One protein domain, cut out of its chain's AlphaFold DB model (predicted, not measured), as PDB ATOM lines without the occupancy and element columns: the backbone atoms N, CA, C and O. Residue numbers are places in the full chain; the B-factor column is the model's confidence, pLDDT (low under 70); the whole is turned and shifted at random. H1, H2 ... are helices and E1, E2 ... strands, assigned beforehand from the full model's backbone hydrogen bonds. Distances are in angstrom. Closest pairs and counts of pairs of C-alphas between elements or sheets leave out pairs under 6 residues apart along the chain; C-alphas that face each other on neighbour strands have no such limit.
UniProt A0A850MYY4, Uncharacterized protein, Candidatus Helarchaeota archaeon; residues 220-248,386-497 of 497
ATOM      1  N   LYS A 220     122.898 174.702 114.285       50.91
ATOM      2  CA  LYS A 220     123.115 173.320 114.699       50.91
ATOM      3  C   LYS A 220     122.174 172.478 113.847       50.91
ATOM      4  O   LYS A 220     120.969 172.694 113.910       50.91
ATOM      5  N   ILE A 221     122.721 171.580 113.026       61.34
ATOM      6  CA  ILE A 221     121.907 170.724 112.166       61.34
ATOM      7  C   ILE A 221     121.081 169.850 113.110       61.34
ATOM      8  O   ILE A 221     121.581 168.902 113.714       61.34
ATOM      9  N   MET A 222     119.832 170.248 113.327       64.94
ATOM     10  CA  MET A 222     118.904 169.574 114.221       64.94
ATOM     11  C   MET A 222     118.212 168.496 113.402       64.94
ATOM     12  O   MET A 222     117.111 168.686 112.896       64.94
ATOM     13  N   ILE A 223     118.897 167.368 113.224       80.56
ATOM     14  CA  ILE A 223     118.252 166.165 112.702       80.56
ATOM     15  C   ILE A 223     117.326 165.657 113.807       80.56
ATOM     16  O   ILE A 223     117.765 165.443 114.938       80.56
ATOM     17  N   GLU A 224     116.040 165.497 113.492       87.31
ATOM     18  CA  GLU A 224     115.061 164.957 114.434       87.31
ATOM     19  C   GLU A 224     115.551 163.591 114.955       87.31
ATOM     20  O   GLU A 224     115.937 162.723 114.170       87.31
ATOM     21  N   THR A 225     115.535 163.381 116.278       87.69
ATOM     22  CA  THR A 225     116.030 162.142 116.916       87.69
ATOM     23  C   THR A 225     115.404 160.892 116.301       87.69
ATOM     24  O   THR A 225     116.084 159.896 116.084       87.69
ATOM     25  N   ARG A 226     114.127 160.984 115.923       89.75
ATOM     26  CA  ARG A 226     113.393 159.921 115.239       89.75
ATOM     27  C   ARG A 226     114.048 159.492 113.920       89.75
ATOM     28  O   ARG A 226     114.122 158.302 113.649       89.75
ATOM     29  N   THR A 227     114.542 160.433 113.119       91.56
ATOM     30  CA  THR A 227     115.230 160.146 111.848       91.56
ATOM     31  C   THR A 227     116.511 159.352 112.093       91.56
ATOM     32  O   THR A 227     116.802 158.391 111.382       91.56
ATOM     33  N   ILE A 228     117.256 159.713 113.143       92.00
ATOM     34  CA  ILE A 228     118.464 158.990 113.555       92.00
ATOM     35  C   ILE A 228     118.101 157.582 114.043       92.00
ATOM     36  O   ILE A 228     118.731 156.614 113.628       92.00
ATOM     37  N   GLU A 229     117.069 157.443 114.879       90.62
ATOM     38  CA  GLU A 229     116.585 156.145 115.367       90.62
ATOM     39  C   GLU A 229     116.108 155.228 114.231       90.62
ATOM     40  O   GLU A 229     116.374 154.024 114.253       90.62
ATOM     41  N   GLU A 230     115.432 155.783 113.221       92.88
ATOM     42  CA  GLU A 230     115.006 155.047 112.028       92.88
ATOM     43  C   GLU A 230     116.218 154.540 111.228       92.88
ATOM     44  O   GLU A 230     116.243 153.364 110.860       92.88
ATOM     45  N   ALA A 231     117.260 155.363 111.056       94.88
ATOM     46  CA  ALA A 231     118.516 154.941 110.430       94.88
ATOM     47  C   ALA A 231     119.238 153.856 111.248       94.88
ATOM     48  O   ALA A 231     119.669 152.852 110.682       94.88
ATOM     49  N   VAL A 232     119.330 154.010 112.579       93.88
ATOM     50  CA  VAL A 232     119.922 153.009 113.493       93.88
ATOM     51  C   VAL A 232     119.191 151.679 113.368       93.88
ATOM     52  O   VAL A 232     119.810 150.621 113.259       93.88
ATOM     53  N   LYS A 233     117.860 151.703 113.383       91.44
ATOM     54  CA  LYS A 233     117.065 150.488 113.252       91.44
ATOM     55  C   LYS A 233     117.302 149.818 111.902       91.44
ATOM     56  O   LYS A 233     117.534 148.615 111.866       91.44
ATOM     57  N   LEU A 234     117.287 150.595 110.820       93.50
ATOM     58  CA  LEU A 234     117.478 150.067 109.477       93.50
ATOM     59  C   LEU A 234     118.848 149.400 109.313       93.50
ATOM     60  O   LEU A 234     118.896 148.266 108.845       93.50
ATOM     61  N   ILE A 235     119.940 150.043 109.745       95.69
ATOM     62  CA  ILE A 235     121.273 149.432 109.645       95.69
ATOM     63  C   ILE A 235     121.376 148.149 110.473       95.69
ATOM     64  O   ILE A 235     121.953 147.172 110.009       95.69
ATOM     65  N   ASN A 236     120.798 148.110 111.677       92.88
ATOM     66  CA  ASN A 236     120.835 146.908 112.511       92.88
ATOM     67  C   ASN A 236     120.005 145.761 111.932       92.88
ATOM     68  O   ASN A 236     120.435 144.612 112.012       92.88
ATOM     69  N   ASP A 237     118.847 146.065 111.341       86.38
ATOM     70  CA  ASP A 237     118.041 145.072 110.633       86.38
ATOM     71  C   ASP A 237     118.838 144.515 109.436       86.38
ATOM     72  O   ASP A 237     118.939 143.302 109.283       86.38
ATOM     73  N   LEU A 238     119.486 145.379 108.642       90.25
ATOM     74  CA  LEU A 238     120.325 144.958 107.511       90.25
ATOM     75  C   LEU A 238     121.534 144.128 107.960       90.25
ATOM     76  O   LEU A 238     121.792 143.068 107.400       90.25
ATOM     77  N   VAL A 239     122.268 144.551 108.989       90.38
ATOM     78  CA  VAL A 239     123.404 143.769 109.503       90.38
ATOM     79  C   VAL A 239     122.927 142.433 110.067       90.38
ATOM     80  O   VAL A 239     123.570 141.420 109.825       90.38
ATOM     81  N   SER A 240     121.780 142.382 110.749       84.94
ATOM     82  CA  SER A 240     121.231 141.108 111.221       84.94
ATOM     83  C   SER A 240     120.832 140.166 110.087       84.94
ATOM     84  O   SER A 240     120.895 138.956 110.299       84.94
ATOM     85  N   ASP A 241     120.368 140.694 108.956       80.88
ATOM     86  CA  ASP A 241     119.916 139.897 107.814       80.88
ATOM     87  C   ASP A 241     121.109 139.400 106.971       80.88
ATOM     88  O   ASP A 241     121.127 138.249 106.528       80.88
ATOM     89  N   TYR A 242     122.122 140.250 106.768       84.25
ATOM     90  CA  TYR A 242     123.207 139.998 105.815       84.25
ATOM     91  C   TYR A 242     124.535 139.594 106.471       84.25
ATOM     92  O   TYR A 242     125.232 138.739 105.924       84.25
ATOM     93  N   ALA A 243     124.868 140.162 107.634       86.44
ATOM     94  CA  ALA A 243     126.168 140.038 108.302       86.44
ATOM     95  C   ALA A 243     126.036 139.770 109.823       86.44
ATOM     96  O   ALA A 243     126.560 140.542 110.641       86.44
ATOM     97  N   PRO A 244     125.306 138.714 110.238       83.00
ATOM     98  CA  PRO A 244     125.007 138.446 111.646       83.00
ATOM     99  C   PRO A 244     126.256 138.238 112.516       83.00
ATOM    100  O   PRO A 244     126.206 138.501 113.719       83.00
ATOM    101  N   GLU A 245     127.391 137.843 111.934       79.69
ATOM    102  CA  GLU A 245     128.669 137.687 112.636       79.69
ATOM    103  C   GLU A 245     129.133 138.974 113.342       79.69
ATOM    104  O   GLU A 245     129.737 138.905 114.415       79.69
ATOM    105  N   LEU A 246     128.770 140.151 112.814       84.69
ATOM    106  CA  LEU A 246     129.106 141.457 113.395       84.69
ATOM    107  C   LEU A 246     128.351 141.764 114.698       84.69
ATOM    108  O   LEU A 246     128.656 142.741 115.389       84.69
ATOM    109  N   LEU A 247     127.347 140.957 115.042       82.19
ATOM    110  CA  LEU A 247     126.516 141.162 116.225       82.19
ATOM    111  C   LEU A 247     127.042 140.416 117.464       82.19
ATOM    112  O   LEU A 247     126.545 140.645 118.565       82.19
ATOM    113  N   THR A 248     128.072 139.580 117.346       67.38
ATOM    114  CA  THR A 248     128.592 138.764 118.459       67.38
ATOM    115  C   THR A 248     129.227 139.611 119.598       67.38
ATOM    116  O   THR A 248     129.991 140.547 119.356       67.38
ATOM    117  N   LYS A 386     124.680 142.610 120.580       68.75
ATOM    118  CA  LYS A 386     124.680 144.075 120.714       68.75
ATOM    119  C   LYS A 386     124.315 144.688 119.347       68.75
ATOM    120  O   LYS A 386     124.796 144.212 118.319       68.75
ATOM    121  N   ALA A 387     123.500 145.742 119.326       81.88
ATOM    122  CA  ALA A 387     123.226 146.491 118.096       81.88
ATOM    123  C   ALA A 387     124.560 146.882 117.440       81.88
ATOM    124  O   ALA A 387     125.417 147.414 118.143       81.88
ATOM    125  N   PHE A 388     124.777 146.567 116.160       90.81
ATOM    126  CA  PHE A 388     125.981 146.933 115.412       90.81
ATOM    127  C   PHE A 388     126.269 148.429 115.565       90.81
ATOM    128  O   PHE A 388     127.336 148.792 116.047       90.81
ATOM    129  N   VAL A 389     125.264 149.270 115.305       92.75
ATOM    130  CA  VAL A 389     125.272 150.702 115.639       92.75
ATOM    131  C   VAL A 389     124.262 150.944 116.754       92.75
ATOM    132  O   VAL A 389     123.097 150.587 116.619       92.75
ATOM    133  N   LYS A 390     124.686 151.556 117.862       90.62
ATOM    134  CA  LYS A 390     123.785 151.985 118.941       90.62
ATOM    135  C   LYS A 390     123.189 153.361 118.655       90.62
ATOM    136  O   LYS A 390     122.019 153.594 118.934       90.62
ATOM    137  N   GLU A 391     124.006 154.260 118.123       93.88
ATOM    138  CA  GLU A 391     123.656 155.656 117.882       93.88
ATOM    139  C   GLU A 391     124.522 156.207 116.745       93.88
ATOM    140  O   GLU A 391     125.695 155.846 116.620       93.88
ATOM    141  N   PHE A 392     123.964 157.105 115.936       94.75
ATOM    142  CA  PHE A 392     124.773 157.971 115.085       94.75
ATOM    143  C   PHE A 392     124.930 159.328 115.750       94.75
ATOM    144  O   PHE A 392     123.959 159.901 116.241       94.75
ATOM    145  N   SER A 393     126.141 159.871 115.710       91.94
ATOM    146  CA  SER A 393     126.422 161.209 116.216       91.94
ATOM    147  C   SER A 393     127.118 162.041 115.150       91.94
ATOM    148  O   SER A 393     127.850 161.527 114.310       91.94
ATOM    149  N   GLY A 394     126.840 163.337 115.141       89.75
ATOM    150  CA  GLY A 394     127.408 164.264 114.179       89.75
ATOM    151  C   GLY A 394     128.761 164.799 114.590       89.75
ATOM    152  O   GLY A 394     128.941 165.223 115.730       89.75
ATOM    153  N   CYS A 395     129.683 164.889 113.642       88.94
ATOM    154  CA  CYS A 395     130.884 165.698 113.786       88.94
ATOM    155  C   CYS A 395     131.076 166.603 112.566       88.94
ATOM    156  O   CYS A 395     130.534 166.355 111.492       88.94
ATOM    157  N   TYR A 396     131.844 167.675 112.737       86.50
ATOM    158  CA  TYR A 396     132.273 168.513 111.623       86.50
ATOM    159  C   TYR A 396     133.685 168.105 111.219       86.50
ATOM    160  O   TYR A 396     134.570 167.959 112.064       86.50
ATOM    161  N   GLY A 397     133.873 167.897 109.922       79.94
ATOM    162  CA  GLY A 397     135.157 167.689 109.279       79.94
ATOM    163  C   GLY A 397     135.926 168.996 109.144       79.94
ATOM    164  O   GLY A 397     137.150 168.966 109.089       79.94
ATOM    165  N   LYS A 398     135.246 170.146 109.148       81.62
ATOM    166  CA  LYS A 398     135.888 171.460 109.210       81.62
ATOM    167  C   LYS A 398     135.841 172.009 110.625       81.62
ATOM    168  O   LYS A 398     134.824 171.924 111.316       81.62
ATOM    169  N   GLU A 399     136.955 172.573 111.060       77.94
ATOM    170  CA  GLU A 399     137.005 173.357 112.280       77.94
ATOM    171  C   GLU A 399     136.269 174.682 112.118       77.94
ATOM    172  O   GLU A 399     135.832 175.061 111.027       77.94
ATOM    173  N   ARG A 400     136.100 175.383 113.245       71.12
ATOM    174  CA  ARG A 400     135.470 176.699 113.222       71.12
ATOM    175  C   ARG A 400     136.226 177.658 112.331       71.12
ATOM    176  O   ARG A 400     135.539 178.484 111.775       71.12
ATOM    177  N   ASP A 401     137.545 177.518 112.207       66.69
ATOM    178  CA  ASP A 401     138.464 178.314 111.385       66.69
ATOM    179  C   ASP A 401     138.546 177.875 109.914       66.69
ATOM    180  O   ASP A 401     139.359 178.389 109.159       66.69
ATOM    181  N   GLY A 402     137.702 176.931 109.485       70.69
ATOM    182  CA  GLY A 402     137.728 176.396 108.125       70.69
ATOM    183  C   GLY A 402     138.843 175.376 107.883       70.69
ATOM    184  O   GLY A 402     138.811 174.693 106.852       70.69
ATOM    185  N   THR A 403     139.760 175.193 108.840       69.12
ATOM    186  CA  THR A 403     140.806 174.176 108.772       69.12
ATOM    187  C   THR A 403     140.160 172.803 108.638       69.12
ATOM    188  O   THR A 403     139.285 172.403 109.412       69.12
ATOM    189  N   LEU A 404     140.579 172.056 107.615       66.25
ATOM    190  CA  LEU A 404     140.132 170.683 107.437       66.25
ATOM    191  C   LEU A 404     140.767 169.818 108.525       66.25
ATOM    192  O   LEU A 404     141.990 169.708 108.608       66.25
ATOM    193  N   ARG A 405     139.942 169.137 109.317       70.06
ATOM    194  CA  ARG A 405     140.420 168.049 110.171       70.06
ATOM    195  C   ARG A 405     140.979 166.937 109.293       70.06
ATOM    196  O   ARG A 405     140.547 166.750 108.155       70.06
ATOM    197  N   TYR A 406     141.900 166.143 109.830       75.56
ATOM    198  CA  TYR A 406     142.522 165.049 109.074       75.56
ATOM    199  C   TYR A 406     141.491 164.059 108.492       75.56
ATOM    200  O   TYR A 406     141.723 163.462 107.444       75.56
ATOM    201  N   PHE A 407     140.326 163.933 109.136       74.44
ATOM    202  CA  PHE A 407     139.213 163.084 108.713       74.44
ATOM    203  C   PHE A 407     138.146 163.800 107.870       74.44
ATOM    204  O   PHE A 407     137.130 163.196 107.548       74.44
ATOM    205  N   ALA A 408     138.336 165.067 107.486       73.25
ATOM    206  CA  ALA A 408     137.328 165.855 106.760       73.25
ATOM    207  C   ALA A 408     136.907 165.245 105.414       73.25
ATOM    208  O   ALA A 408     135.835 165.545 104.894       73.25
ATOM    209  N   LYS A 409     137.776 164.412 104.832       75.56
ATOM    210  CA  LYS A 409     137.530 163.698 103.575       75.56
ATOM    211  C   LYS A 409     136.725 162.409 103.763       75.56
ATOM    212  O   LYS A 409     136.381 161.773 102.775       75.56
ATOM    213  N   TRP A 410     136.499 161.976 105.000       84.44
ATOM    214  CA  TRP A 410     135.786 160.741 105.302       84.44
ATOM    215  C   TRP A 410     134.311 161.054 105.541       84.44
ATOM    216  O   TRP A 410     133.975 162.091 106.107       84.44
ATOM    217  N   LYS A 411     133.420 160.152 105.120       90.00
ATOM    218  CA  LYS A 411     131.977 160.297 105.375       90.00
ATOM    219  C   LYS A 411     131.642 160.084 106.849       90.00
ATOM    220  O   LYS A 411     130.767 160.748 107.397       90.00
ATOM    221  N   ASN A 412     132.363 159.167 107.485       95.44
ATOM    222  CA  ASN A 412     132.251 158.822 108.890       95.44
ATOM    223  C   ASN A 412     133.620 158.432 109.460       95.44
ATOM    224  O   ASN A 412     134.542 158.066 108.731       95.44
ATOM    225  N   LEU A 413     133.738 158.507 110.782       86.69
ATOM    226  CA  LEU A 413     134.836 157.891 111.521       86.69
ATOM    227  C   LEU A 413     134.508 156.419 111.820       86.69
ATOM    228  O   LEU A 413     133.323 156.057 111.818       86.69
ATOM    229  N   PRO A 414     135.527 155.585 112.114       89.56
ATOM    230  CA  PRO A 414     135.311 154.215 112.559       89.56
ATOM    231  C   PRO A 414     134.391 154.151 113.778       89.56
ATOM    232  O   PRO A 414     134.420 155.040 114.638       89.56
ATOM    233  N   ILE A 415     133.596 153.089 113.871       91.50
ATOM    234  CA  ILE A 415     132.699 152.897 115.007       91.50
ATOM    235  C   ILE A 415     133.509 152.700 116.291       91.50
ATOM    236  O   ILE A 415     134.461 151.920 116.337       91.50
ATOM    237  N   ASN A 416     133.141 153.425 117.346       85.62
ATOM    238  CA  ASN A 416     133.844 153.332 118.623       85.62
ATOM    239  C   ASN A 416     133.351 152.148 119.477       85.62
ATOM    240  O   ASN A 416     132.355 151.494 119.171       85.62
ATOM    241  N   GLU A 417     134.010 151.907 120.611       78.81
ATOM    242  CA  GLU A 417     133.660 150.828 121.552       78.81
ATOM    243  C   GLU A 417     132.241 150.955 122.135       78.81
ATOM    244  O   GLU A 417     131.602 149.958 122.482       78.81
ATOM    245  N   LYS A 418     131.710 152.186 122.197       84.12
ATOM    246  CA  LYS A 418     130.328 152.483 122.612       84.12
ATOM    247  C   LYS A 418     129.307 152.238 121.496       84.12
ATOM    248  O   LYS A 418     128.114 152.448 121.715       84.12
ATOM    249  N   ARG A 419     129.764 151.786 120.324       87.31
ATOM    250  CA  ARG A 419     128.977 151.554 119.110       87.31
ATOM    251  C   ARG A 419     128.300 152.811 118.571       87.31
ATOM    252  O   ARG A 419     127.211 152.747 118.005       87.31
ATOM    253  N   VAL A 420     128.949 153.953 118.765       91.81
ATOM    254  CA  VAL A 420     128.534 155.225 118.180       91.81
ATOM    255  C   VAL A 420     129.303 155.426 116.883       91.81
ATOM    256  O   VAL A 420     130.538 155.412 116.895       91.81
ATOM    257  N   LEU A 421     128.582 155.624 115.781       94.88
ATOM    258  CA  LEU A 421     129.183 155.985 114.500       94.88
ATOM    259  C   LEU A 421     129.147 157.506 114.331       94.88
ATOM    260  O   LEU A 421     128.073 158.111 114.333       94.88
ATOM    261  N   LEU A 422     130.322 158.127 114.202       93.00
ATOM    262  CA  LEU A 422     130.434 159.572 114.010       93.00
ATOM    263  C   LEU A 422     130.369 159.911 112.519       93.00
ATOM    264  O   LEU A 422     131.272 159.548 111.770       93.00
ATOM    265  N   VAL A 423     129.316 160.608 112.101       94.44
ATOM    266  CA  VAL A 423     129.051 161.001 110.711       94.44
ATOM    267  C   VAL A 423     129.482 162.450 110.492       94.44
ATOM    268  O   VAL A 423     129.107 163.338 111.258       94.44
ATOM    269  N   VAL A 424     130.249 162.697 109.431       90.00
ATOM    270  CA  VAL A 424     130.778 164.023 109.090       90.00
ATOM    271  C   VAL A 424     129.694 164.849 108.390       90.00
ATOM    272  O   VAL A 424     129.374 164.636 107.220       90.00
ATOM    273  N   TRP A 425     129.112 165.799 109.118       87.81
ATOM    274  CA  TRP A 425     127.945 166.594 108.712       87.81
ATOM    275  C   TRP A 425     128.206 167.640 107.635       87.81
ATOM    276  O   TRP A 425     127.276 168.150 107.024       87.81
ATOM    277  N   ASP A 426     129.451 168.022 107.419       84.94
ATOM    278  CA  ASP A 426     129.840 168.956 106.366       84.94
ATOM    279  C   ASP A 426     130.651 168.273 105.268       84.94
ATOM    280  O   ASP A 426     131.327 168.934 104.473       84.94
ATOM    281  N   HIS A 427     130.547 166.943 105.197       88.06
ATOM    282  CA  HIS A 427     131.022 166.193 104.053       88.06
ATOM    283  C   HIS A 427     130.249 166.648 102.796       88.06
ATOM    284  O   HIS A 427     129.018 166.739 102.848       88.06
ATOM    285  N   PRO A 428     130.921 166.910 101.653       79.69
ATOM    286  CA  PRO A 428     130.276 167.478 100.464       79.69
ATOM    287  C   PRO A 428     129.061 166.694  99.963       79.69
ATOM    288  O   PRO A 428     128.118 167.286  99.449       79.69
ATOM    289  N   GLU A 429     129.066 165.369 100.117       82.50
ATOM    290  CA  GLU A 429     127.929 164.518  99.746       82.50
ATOM    291  C   GLU A 429     126.700 164.789 100.621       82.50
ATOM    292  O   GLU A 429     125.614 164.975 100.085       82.50
ATOM    293  N   PHE A 430     126.865 164.898 101.944       88.19
ATOM    294  CA  PHE A 430     125.752 165.181 102.852       88.19
ATOM    295  C   PHE A 430     125.180 166.586 102.641       88.19
ATOM    296  O   PHE A 430     123.965 166.775 102.657       88.19
ATOM    297  N   VAL A 431     126.058 167.566 102.395       82.81
ATOM    298  CA  VAL A 431     125.664 168.948 102.082       82.81
ATOM    299  C   VAL A 431     124.835 168.988 100.796       82.81
ATOM    300  O   VAL A 431     123.713 169.487 100.813       82.81
ATOM    301  N   ARG A 432     125.327 168.364  99.715       79.19
ATOM    302  CA  ARG A 432     124.605 168.281  98.435       79.19
ATOM    303  C   ARG A 432     123.249 167.596  98.570       79.19
ATOM    304  O   ARG A 432     122.287 168.053  97.965       79.19
ATOM    305  N   LEU A 433     123.168 166.500  99.329       83.69
ATOM    306  CA  LEU A 433     121.908 165.781  99.542       83.69
ATOM    307  C   LEU A 433     120.854 166.685 100.183       83.69
ATOM    308  O   LEU A 433     119.719 166.721  99.721       83.69
ATOM    309  N   ARG A 434     121.240 167.469 101.192       82.06
ATOM    310  CA  ARG A 434     120.331 168.425 101.830       82.06
ATOM    311  C   ARG A 434     119.910 169.542 100.879       82.06
ATOM    312  O   ARG A 434     118.720 169.788 100.722       82.06
ATOM    313  N   GLU A 435     120.871 170.176 100.213       79.25
ATOM    314  CA  GLU A 435     120.621 171.327  99.334       79.25
ATOM    315  C   GLU A 435     119.772 170.979  98.103       79.25
ATOM    316  O   GLU A 435     118.976 171.796  97.647       79.25
ATOM    317  N   ASN A 436     119.899 169.759  97.575       78.06
ATOM    318  CA  ASN A 436     119.198 169.343  96.357       78.06
ATOM    319  C   ASN A 436     117.762 168.847  96.600       78.06
ATOM    320  O   ASN A 436     117.021 168.608  95.640       78.06
ATOM    321  N   THR A 437     117.340 168.663  97.854       81.94
ATOM    322  CA  THR A 437     116.010 168.116  98.152       81.94
ATOM    323  C   THR A 437     114.921 169.185  98.123       81.94
ATOM    324  O   THR A 437     114.956 170.180  98.835       81.94
ATOM    325  N   ARG A 438     113.893 168.964  97.293       80.62
ATOM    326  CA  ARG A 438     112.786 169.920  97.089       80.62
ATOM    327  C   ARG A 438     111.706 169.878  98.179       80.62
ATOM    328  O   ARG A 438     110.806 170.709  98.172       80.62
ATOM    329  N   SER A 439     111.731 168.886  99.074       89.44
ATOM    330  CA  SER A 439     110.727 168.729 100.137       89.44
ATOM    331  C   SER A 439     111.324 168.135 101.412       89.44
ATOM    332  O   SER A 439     112.186 167.262 101.335       89.44
ATOM    333  N   LYS A 440     110.779 168.516 102.579       85.00
ATOM    334  CA  LYS A 440     111.204 168.000 103.897       85.00
ATOM    335  C   LYS A 440     111.119 166.469 103.992       85.00
ATOM    336  O   LYS A 440     111.955 165.831 104.620       85.00
ATOM    337  N   LYS A 441     110.122 165.849 103.347       87.38
ATOM    338  CA  LYS A 441     109.979 164.382 103.321       87.38
ATOM    339  C   LYS A 441     111.094 163.712 102.513       87.38
ATOM    340  O   LYS A 441     111.590 162.670 102.929       87.38
ATOM    341  N   ALA A 442     111.470 164.292 101.372       87.50
ATOM    342  CA  ALA A 442     112.596 163.804 100.577       87.50
ATOM    343  C   ALA A 442     113.921 164.003 101.327       87.50
ATOM    344  O   ALA A 442     114.707 163.068 101.403       87.50
ATOM    345  N   GLU A 443     114.109 165.158 101.970       88.62
ATOM    346  CA  GLU A 443     115.281 165.444 102.806       88.62
ATOM    347  C   GLU A 443     115.463 164.398 103.913       88.62
ATOM    348  O   GLU A 443     116.534 163.811 104.040       88.62
ATOM    349  N   ILE A 444     114.403 164.094 104.674       91.25
ATOM    350  CA  ILE A 444     114.443 163.072 105.732       91.25
ATOM    351  C   ILE A 444     114.869 161.712 105.165       91.25
ATOM    352  O   ILE A 444     115.717 161.049 105.756       91.25
ATOM    353  N   ARG A 445     114.323 161.300 104.014       90.94
ATOM    354  CA  ARG A 445     114.682 160.023 103.373       90.94
ATOM    355  C   ARG A 445     116.153 159.972 102.972       90.94
ATOM    356  O   ARG A 445     116.825 158.995 103.296       90.94
ATOM    357  N   GLU A 446     116.652 161.021 102.325       92.44
ATOM    358  CA  GLU A 446     118.060 161.116 101.922       92.44
ATOM    359  C   GLU A 446     118.999 161.121 103.135       92.44
ATOM    360  O   GLU A 446     120.043 160.472 103.117       92.44
ATOM    361  N   ILE A 447     118.605 161.774 104.235       93.06
ATOM    362  CA  ILE A 447     119.355 161.729 105.496       93.06
ATOM    363  C   ILE A 447     119.410 160.295 106.043       93.06
ATOM    364  O   ILE A 447     120.496 159.820 106.371       93.06
ATOM    365  N   ILE A 448     118.283 159.574 106.120       94.81
ATOM    366  CA  ILE A 448     118.273 158.181 106.610       94.81
ATOM    367  C   ILE A 448     119.153 157.297 105.715       94.81
ATOM    368  O   ILE A 448     119.944 156.503 106.233       94.81
ATOM    369  N   LEU A 449     119.064 157.457 104.390       94.62
ATOM    370  CA  LEU A 449     119.880 156.712 103.427       94.62
ATOM    371  C   LEU A 449     121.368 156.991 103.604       94.62
ATOM    372  O   LEU A 449     122.157 156.050 103.660       94.62
ATOM    373  N   TYR A 450     121.753 158.257 103.751       95.50
ATOM    374  CA  TYR A 450     123.145 158.639 103.959       95.50
ATOM    375  C   TYR A 450     123.721 158.036 105.245       95.50
ATOM    376  O   TYR A 450     124.797 157.441 105.229       95.50
ATOM    377  N   PHE A 451     122.985 158.123 106.357       95.94
ATOM    378  CA  PHE A 451     123.407 157.537 107.632       95.94
ATOM    379  C   PHE A 451     123.507 156.010 107.544       95.94
ATOM    380  O   PHE A 451     124.486 155.419 108.002       95.94
ATOM    381  N   THR A 452     122.531 155.370 106.896       96.50
ATOM    382  CA  THR A 452     122.545 153.920 106.662       96.50
ATOM    383  C   THR A 452     123.735 153.515 105.797       96.50
ATOM    384  O   THR A 452     124.412 152.548 106.130       96.50
ATOM    385  N   ARG A 453     124.057 154.288 104.751       96.44
ATOM    386  CA  ARG A 453     125.236 154.081 103.900       96.44
ATOM    387  C   ARG A 453     126.531 154.138 104.704       96.44
ATOM    388  O   ARG A 453     127.320 153.208 104.608       96.44
ATOM    389  N   CYS A 454     126.713 155.149 105.556       96.69
ATOM    390  CA  CYS A 454     127.859 155.205 106.472       96.69
ATOM    391  C   CYS A 454     127.928 153.971 107.388       96.69
ATOM    392  O   CYS A 454     129.007 153.445 107.645       96.69
ATOM    393  N   GLY A 455     126.777 153.491 107.870       97.06
ATOM    394  CA  GLY A 455     126.696 152.253 108.644       97.06
ATOM    395  C   GLY A 455     127.108 151.008 107.849       97.06
ATOM    396  O   GLY A 455     127.826 150.164 108.379       97.06
ATOM    397  N   ILE A 456     126.691 150.893 106.585       96.94
ATOM    398  CA  ILE A 456     127.050 149.770 105.702       96.94
ATOM    399  C   ILE A 456     128.541 149.807 105.356       96.94
ATOM    400  O   ILE A 456     129.195 148.769 105.421       96.94
ATOM    401  N   ASP A 457     129.092 150.986 105.058       95.25
ATOM    402  CA  ASP A 457     130.523 151.170 104.788       95.25
ATOM    403  C   ASP A 457     131.374 150.714 105.992       95.25
ATOM    404  O   ASP A 457     132.417 150.072 105.833       95.25
ATOM    405  N   GLU A 458     130.911 150.976 107.219       96.31
ATOM    406  CA  GLU A 458     131.575 150.482 108.428       96.31
ATOM    407  C   GLU A 458     131.401 148.965 108.618       96.31
ATOM    408  O   GLU A 458     132.342 148.284 109.030       96.31
ATOM    409  N   ALA A 459     130.228 148.409 108.296       94.94
ATOM    410  CA  ALA A 459     129.993 146.964 108.342       94.94
ATOM    411  C   ALA A 459     130.913 146.217 107.362       94.94
ATOM    412  O   ALA A 459     131.546 145.233 107.748       94.94
ATOM    413  N   LEU A 460     131.064 146.731 106.135       94.44
ATOM    414  CA  LEU A 460     132.018 146.251 105.132       94.44
ATOM    415  C   LEU A 460     133.431 146.184 105.713       94.44
ATOM    416  O   LEU A 460     134.092 145.146 105.652       94.44
ATOM    417  N   LYS A 461     133.885 147.291 106.307       93.38
ATOM    418  CA  LYS A 461     135.218 147.386 106.901       93.38
ATOM    419  C   LYS A 461     135.415 146.349 108.008       93.38
ATOM    420  O   LYS A 461     136.434 145.663 108.017       93.38
ATOM    421  N   LYS A 462     134.434 146.183 108.899       92.56
ATOM    422  CA  LYS A 462     134.501 145.208 109.999       92.56
ATOM    423  C   LYS A 462     134.486 143.760 109.516       92.56
ATOM    424  O   LYS A 462     135.209 142.938 110.071       92.56
ATOM    425  N   LEU A 463     133.730 143.449 108.465       89.38
ATOM    426  CA  LEU A 463     133.763 142.125 107.836       89.38
ATOM    427  C   LEU A 463     135.135 141.826 107.234       89.38
ATOM    428  O   LEU A 463     135.659 140.731 107.425       89.38
ATOM    429  N   LEU A 464     135.736 142.798 106.542       89.50
ATOM    430  CA  LEU A 464     137.084 142.654 105.995       89.50
ATOM    431  C   LEU A 464     138.125 142.456 107.106       89.50
ATOM    432  O   LEU A 464     138.961 141.567 106.981       89.50
ATOM    433  N   GLU A 465     138.047 143.224 108.199       85.88
ATOM    434  CA  GLU A 465     138.923 143.073 109.373       85.88
ATOM    435  C   GLU A 465     138.809 141.673 110.000       85.88
ATOM    436  O   GLU A 465     139.832 141.045 110.266       85.88
ATOM    437  N   LEU A 466     137.586 141.156 110.179       83.62
ATOM    438  CA  LEU A 466     137.356 139.803 110.700       83.62
ATOM    439  C   LEU A 466     137.967 138.733 109.786       83.62
ATOM    440  O   LEU A 466     138.749 137.905 110.242       83.62
ATOM    441  N   LYS A 467     137.678 138.779 108.478       82.69
ATOM    442  CA  LYS A 467     138.204 137.785 107.523       82.69
ATOM    443  C   LYS A 467     139.717 137.863 107.346       82.69
ATOM    444  O   LYS A 467     140.348 136.833 107.101       82.69
ATOM    445  N   TYR A 468     140.286 139.061 107.464       80.56
ATOM    446  CA  TYR A 468     141.732 139.255 107.490       80.56
ATOM    447  C   TYR A 468     142.353 138.616 108.736       80.56
ATOM    448  O   TYR A 468     143.319 137.874 108.605       80.56
ATOM    449  N   GLY A 469     141.769 138.838 109.921       75.50
ATOM    450  CA  GLY A 469     142.219 138.222 111.175       75.50
ATOM    451  C   GLY A 469     142.167 136.692 111.158       75.50
ATOM    452  O   GLY A 469     143.055 136.042 111.700       75.50
ATOM    453  N   ASP A 470     141.191 136.120 110.451       76.25
ATOM    454  CA  ASP A 470     141.067 134.671 110.259       76.25
ATOM    455  C   ASP A 470     142.083 134.095 109.242       76.25
ATOM    456  O   ASP A 470     142.049 132.899 108.960       76.25
ATOM    457  N   ASN A 471     142.957 134.915 108.636       80.44
ATOM    458  CA  ASN A 471     143.828 134.547 107.503       80.44
ATOM    459  C   ASN A 471     143.066 133.938 106.314       80.44
ATOM    460  O   ASN A 471     143.609 133.155 105.533       80.44
ATOM    461  N   THR A 472     141.790 134.291 106.156       76.19
ATOM    462  CA  THR A 472     140.935 133.734 105.102       76.19
ATOM    463  C   THR A 472     140.696 134.704 103.954       76.19
ATOM    464  O   THR A 472     139.906 134.377 103.075       76.19
ATOM    465  N   LEU A 473     141.320 135.883 103.936       85.19
ATOM    466  CA  LEU A 473     141.017 136.929 102.961       85.19
ATOM    467  C   LEU A 473     141.687 136.664 101.599       85.19
ATOM    468  O   LEU A 473     142.897 136.795 101.455       85.19
ATOM    469  N   ASP A 474     140.875 136.344 100.592       90.06
ATOM    470  CA  ASP A 474     141.258 136.236  99.180       90.06
ATOM    471  C   ASP A 474     140.429 137.213  98.317       90.06
ATOM    472  O   ASP A 474     139.471 137.836  98.796       90.06
ATOM    473  N   LEU A 475     140.808 137.388  97.044       89.25
ATOM    474  CA  LEU A 475     140.130 138.314  96.123       89.25
ATOM    475  C   LEU A 475     138.638 137.982  95.951       89.25
ATOM    476  O   LEU A 475     137.805 138.891  95.937       89.25
ATOM    477  N   ASP A 476     138.290 136.696  95.897       84.69
ATOM    478  CA  ASP A 476     136.908 136.240  95.726       84.69
ATOM    479  C   ASP A 476     136.039 136.590  96.938       84.69
ATOM    480  O   ASP A 476     134.884 136.998  96.796       84.69
ATOM    481  N   LYS A 477     136.579 136.468  98.153       81.44
ATOM    482  CA  LYS A 477     135.887 136.861  99.385       81.44
ATOM    483  C   LYS A 477     135.760 138.367  99.506       81.44
ATOM    484  O   LYS A 477     134.693 138.825  99.904       81.44
ATOM    485  N   ILE A 478     136.779 139.135  99.118       87.00
ATOM    486  CA  ILE A 478     136.666 140.600  99.049       87.00
ATOM    487  C   ILE A 478     135.507 140.982  98.120       87.00
ATOM    488  O   ILE A 478     134.675 141.810  98.493       87.00
ATOM    489  N   GLN A 479     135.403 140.347  96.947       87.31
ATOM    490  CA  GLN A 479     134.312 140.612  96.011       87.31
ATOM    491  C   GLN A 479     132.945 140.191  96.573       87.31
ATOM    492  O   GLN A 479     131.983 140.946  96.459       87.31
ATOM    493  N   LYS A 480     132.849 139.035  97.243       81.50
ATOM    494  CA  LYS A 480     131.607 138.588  97.901       81.50
ATOM    495  C   LYS A 480     131.134 139.557  98.986       81.50
ATOM    496  O   LYS A 480     129.939 139.825  99.061       81.50
ATOM    497  N   ILE A 481     132.044 140.087  99.807       86.69
ATOM    498  CA  ILE A 481     131.688 141.057 100.854       86.69
ATOM    499  C   ILE A 481     131.235 142.379 100.216       86.69
ATOM    500  O   ILE A 481     130.238 142.944 100.654       86.69
ATOM    501  N   LYS A 482     131.894 142.843  99.145       88.50
ATOM    502  CA  LYS A 482     131.442 144.030  98.398       88.50
ATOM    503  C   LYS A 482     130.032 143.855  97.833       88.50
ATOM    504  O   LYS A 482     129.183 144.699  98.094       88.50
ATOM    505  N   ASN A 483     129.762 142.733  97.159       81.81
ATOM    506  CA  ASN A 483     128.435 142.436  96.610       81.81
ATOM    507  C   ASN A 483     127.357 142.417  97.710       81.81
ATOM    508  O   ASN A 483     126.265 142.938  97.518       81.81
ATOM    509  N   LEU A 484     127.677 141.865  98.885       86.19
ATOM    510  CA  LEU A 484     126.779 141.858 100.042       86.19
ATOM    511  C   LEU A 484     126.457 143.281 100.527       86.19
ATOM    512  O   LEU A 484     125.313 143.574 100.863       86.19
ATOM    513  N   CYS A 485     127.437 144.185 100.539       88.38
ATOM    514  CA  CYS A 485     127.206 145.585 100.896       88.38
ATOM    515  C   CYS A 485     126.378 146.333  99.845       88.38
ATOM    516  O   CYS A 485     125.514 147.126 100.218       88.38
ATOM    517  N   ASP A 486     126.578 146.044  98.558       86.12
ATOM    518  CA  ASP A 486     125.738 146.581  97.482       86.12
ATOM    519  C   ASP A 486     124.282 146.095  97.618       86.12
ATOM    520  O   ASP A 486     123.349 146.893  97.494       86.12
ATOM    521  N   GLU A 487     124.070 144.823  97.979       83.31
ATOM    522  CA  GLU A 487     122.743 144.277  98.299       83.31
ATOM    523  C   GLU A 487     122.106 144.974  99.513       83.31
ATOM    524  O   GLU A 487     120.922 145.320  99.475       83.31
ATOM    525  N   MET A 488     122.876 145.235 100.579       90.25
ATOM    526  CA  MET A 488     122.393 145.988 101.746       90.25
ATOM    527  C   MET A 488     121.997 147.424 101.377       90.25
ATOM    528  O   MET A 488     120.982 147.916 101.870       90.25
ATOM    529  N   LEU A 489     122.775 148.102 100.525       90.69
ATOM    530  CA  LEU A 489     122.478 149.464 100.060       90.69
ATOM    531  C   LEU A 489     121.212 149.497  99.204       90.69
ATOM    532  O   LEU A 489     120.358 150.369  99.390       90.69
ATOM    533  N   TYR A 490     121.065 148.523  98.308       86.88
ATOM    534  CA  TYR A 490     119.858 148.360  97.512       86.88
ATOM    535  C   TYR A 490     118.632 148.117  98.406       86.88
ATOM    536  O   TYR A 490     117.642 148.843  98.307       86.88
ATOM    537  N   GLU A 491     118.709 147.188  99.362       82.94
ATOM    538  CA  GLU A 491     117.618 146.910 100.306       82.94
ATOM    539  C   GLU A 491     117.299 148.127 101.199       82.94
ATOM    540  O   GLU A 491     116.127 148.409 101.464       82.94
ATOM    541  N   ALA A 492     118.307 148.899 101.625       90.00
ATOM    542  CA  ALA A 492     118.107 150.150 102.358       90.00
ATOM    543  C   ALA A 492     117.274 151.152 101.545       90.00
ATOM    544  O   ALA A 492     116.302 151.708 102.066       90.00
ATOM    545  N   SER A 493     117.610 151.328 100.262       87.69
ATOM    546  CA  SER A 493     116.849 152.180  99.340       87.69
ATOM    547  C   SER A 493     115.392 151.731  99.212       87.69
ATOM    548  O   SER A 493     114.486 152.560  99.261       87.69
ATOM    549  N   LEU A 494     115.140 150.419  99.181       81.50
ATOM    550  CA  LEU A 494     113.794 149.862  99.076       81.50
ATOM    551  C   LEU A 494     112.954 150.005 100.355       81.50
ATOM    552  O   LEU A 494     111.726 150.069 100.254       81.50
ATOM    553  N   ARG A 495     113.579 150.004 101.543       83.94
ATOM    554  CA  ARG A 495     112.897 150.067 102.854       83.94
ATOM    555  C   ARG A 495     112.534 151.493 103.298       83.94
ATOM    556  O   ARG A 495     111.691 151.632 104.183       83.94
ATOM    557  N   ILE A 496     113.166 152.523 102.728       81.19
ATOM    558  CA  ILE A 496     112.946 153.949 103.066       81.19
ATOM    559  C   ILE A 496     111.868 154.611 102.180       81.19
ATOM    560  O   ILE A 496     111.282 155.637 102.558       81.19
ATOM    561  N   VAL A 497     111.582 154.021 101.014       59.69
ATOM    562  CA  VAL A 497     110.461 154.395 100.129       59.69
ATOM    563  C   VAL A 497     109.136 154.057 100.796       59.69
ATOM    564  O   VAL A 497     108.293 154.991 100.871       59.69
TER     565      VAL A 497
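Overview. This is residues 220 to 248 and 386 to 497 of the 497 residues of an uncharacterized protein of Candidatus Helarchaeota archaeon (UniProt A0A850MYY4). Look for a bundle of three helices with a small sheet of two parallel strands, E1 and E2, packed on it: the long H4 runs through the middle, H1 packs on it at a steep tilt, and H5 folds back along it. Short H3 folds back along the first part of H4, and the tiny H2 follows the last residues of H1. The printed part has 141 residues, with five named helices and two named strands in the order H1, H2, E1, E2, H3, H4, H5; its class is mostly helix. It is compact, with a radius of gyration of the C-alphas of 15.5 A, and spans 44 by 36 by 26 A.

Arrangement. Start with E1, residues 391 to 395, and E2, residues 420 to 424: they are parallel neighbours at 33 degrees, with N 393 and O 421 3.0 A apart and N 423 and O 393 2.8 A apart, within hydrogen-bond range. Next find H4, residues 440 to 469, the hub, which touches the four other helices; its closest C-alphas to E2 are those of Cys 454 and Val 423, 7.3 A apart. H1, residues 225 to 242, touches H4 at a steep tilt of 39 degrees, the same way, closest at the C-alphas of Ala 231 and Ile 448, 5.0 A. The closest C-alphas of H1 and E1 are those of Val 232 and Glu 391, 6.3 A apart. H5, residues 475 to 496, forms a helical hairpin with H4, a shallow tilt of 21 degrees, opposite ways, closest at the C-alphas of Arg 445 and Ile 496, 6.3 A. H3, residues 428 to 436, forms another with H4, closest at the C-alphas of Arg 434 and Glu 443, 5.9 A. H2, residues 244 to 247, only just touches H4, with 3 pairs of C-alphas within 8 A, the closest those of Leu 246 and Leu 463, 7.3 A. H3 and H5 are apart. In H1, H3, H4 and H5 every O i to N i+4 pair is within hydrogen-bond range; H2 is too short for such a pair.

Along the chain. Find C-alpha 391 at (123.656, 155.656, 117.882), where E1 begins. H4 runs 43.6 A from C-alpha 440 at (111.204, 168.000, 103.897) to C-alpha 469 at (142.219, 138.222, 111.175). H5 measures 32.1 A and H1 25.8 A.

Size, cuts and confidence. The C-alphas farthest apart, those of Arg 438 and Asn 471, are 48.2 A apart. Residues 249 to 385 are not printed, and C-alphas 248 and 386 are 7.0 A apart across the cut. The link from E1 to E2, residues 396 to 419, is long. Confidence is under 70 at residues 220 to 222, 248, 386, 401, 403 to 404 and 497.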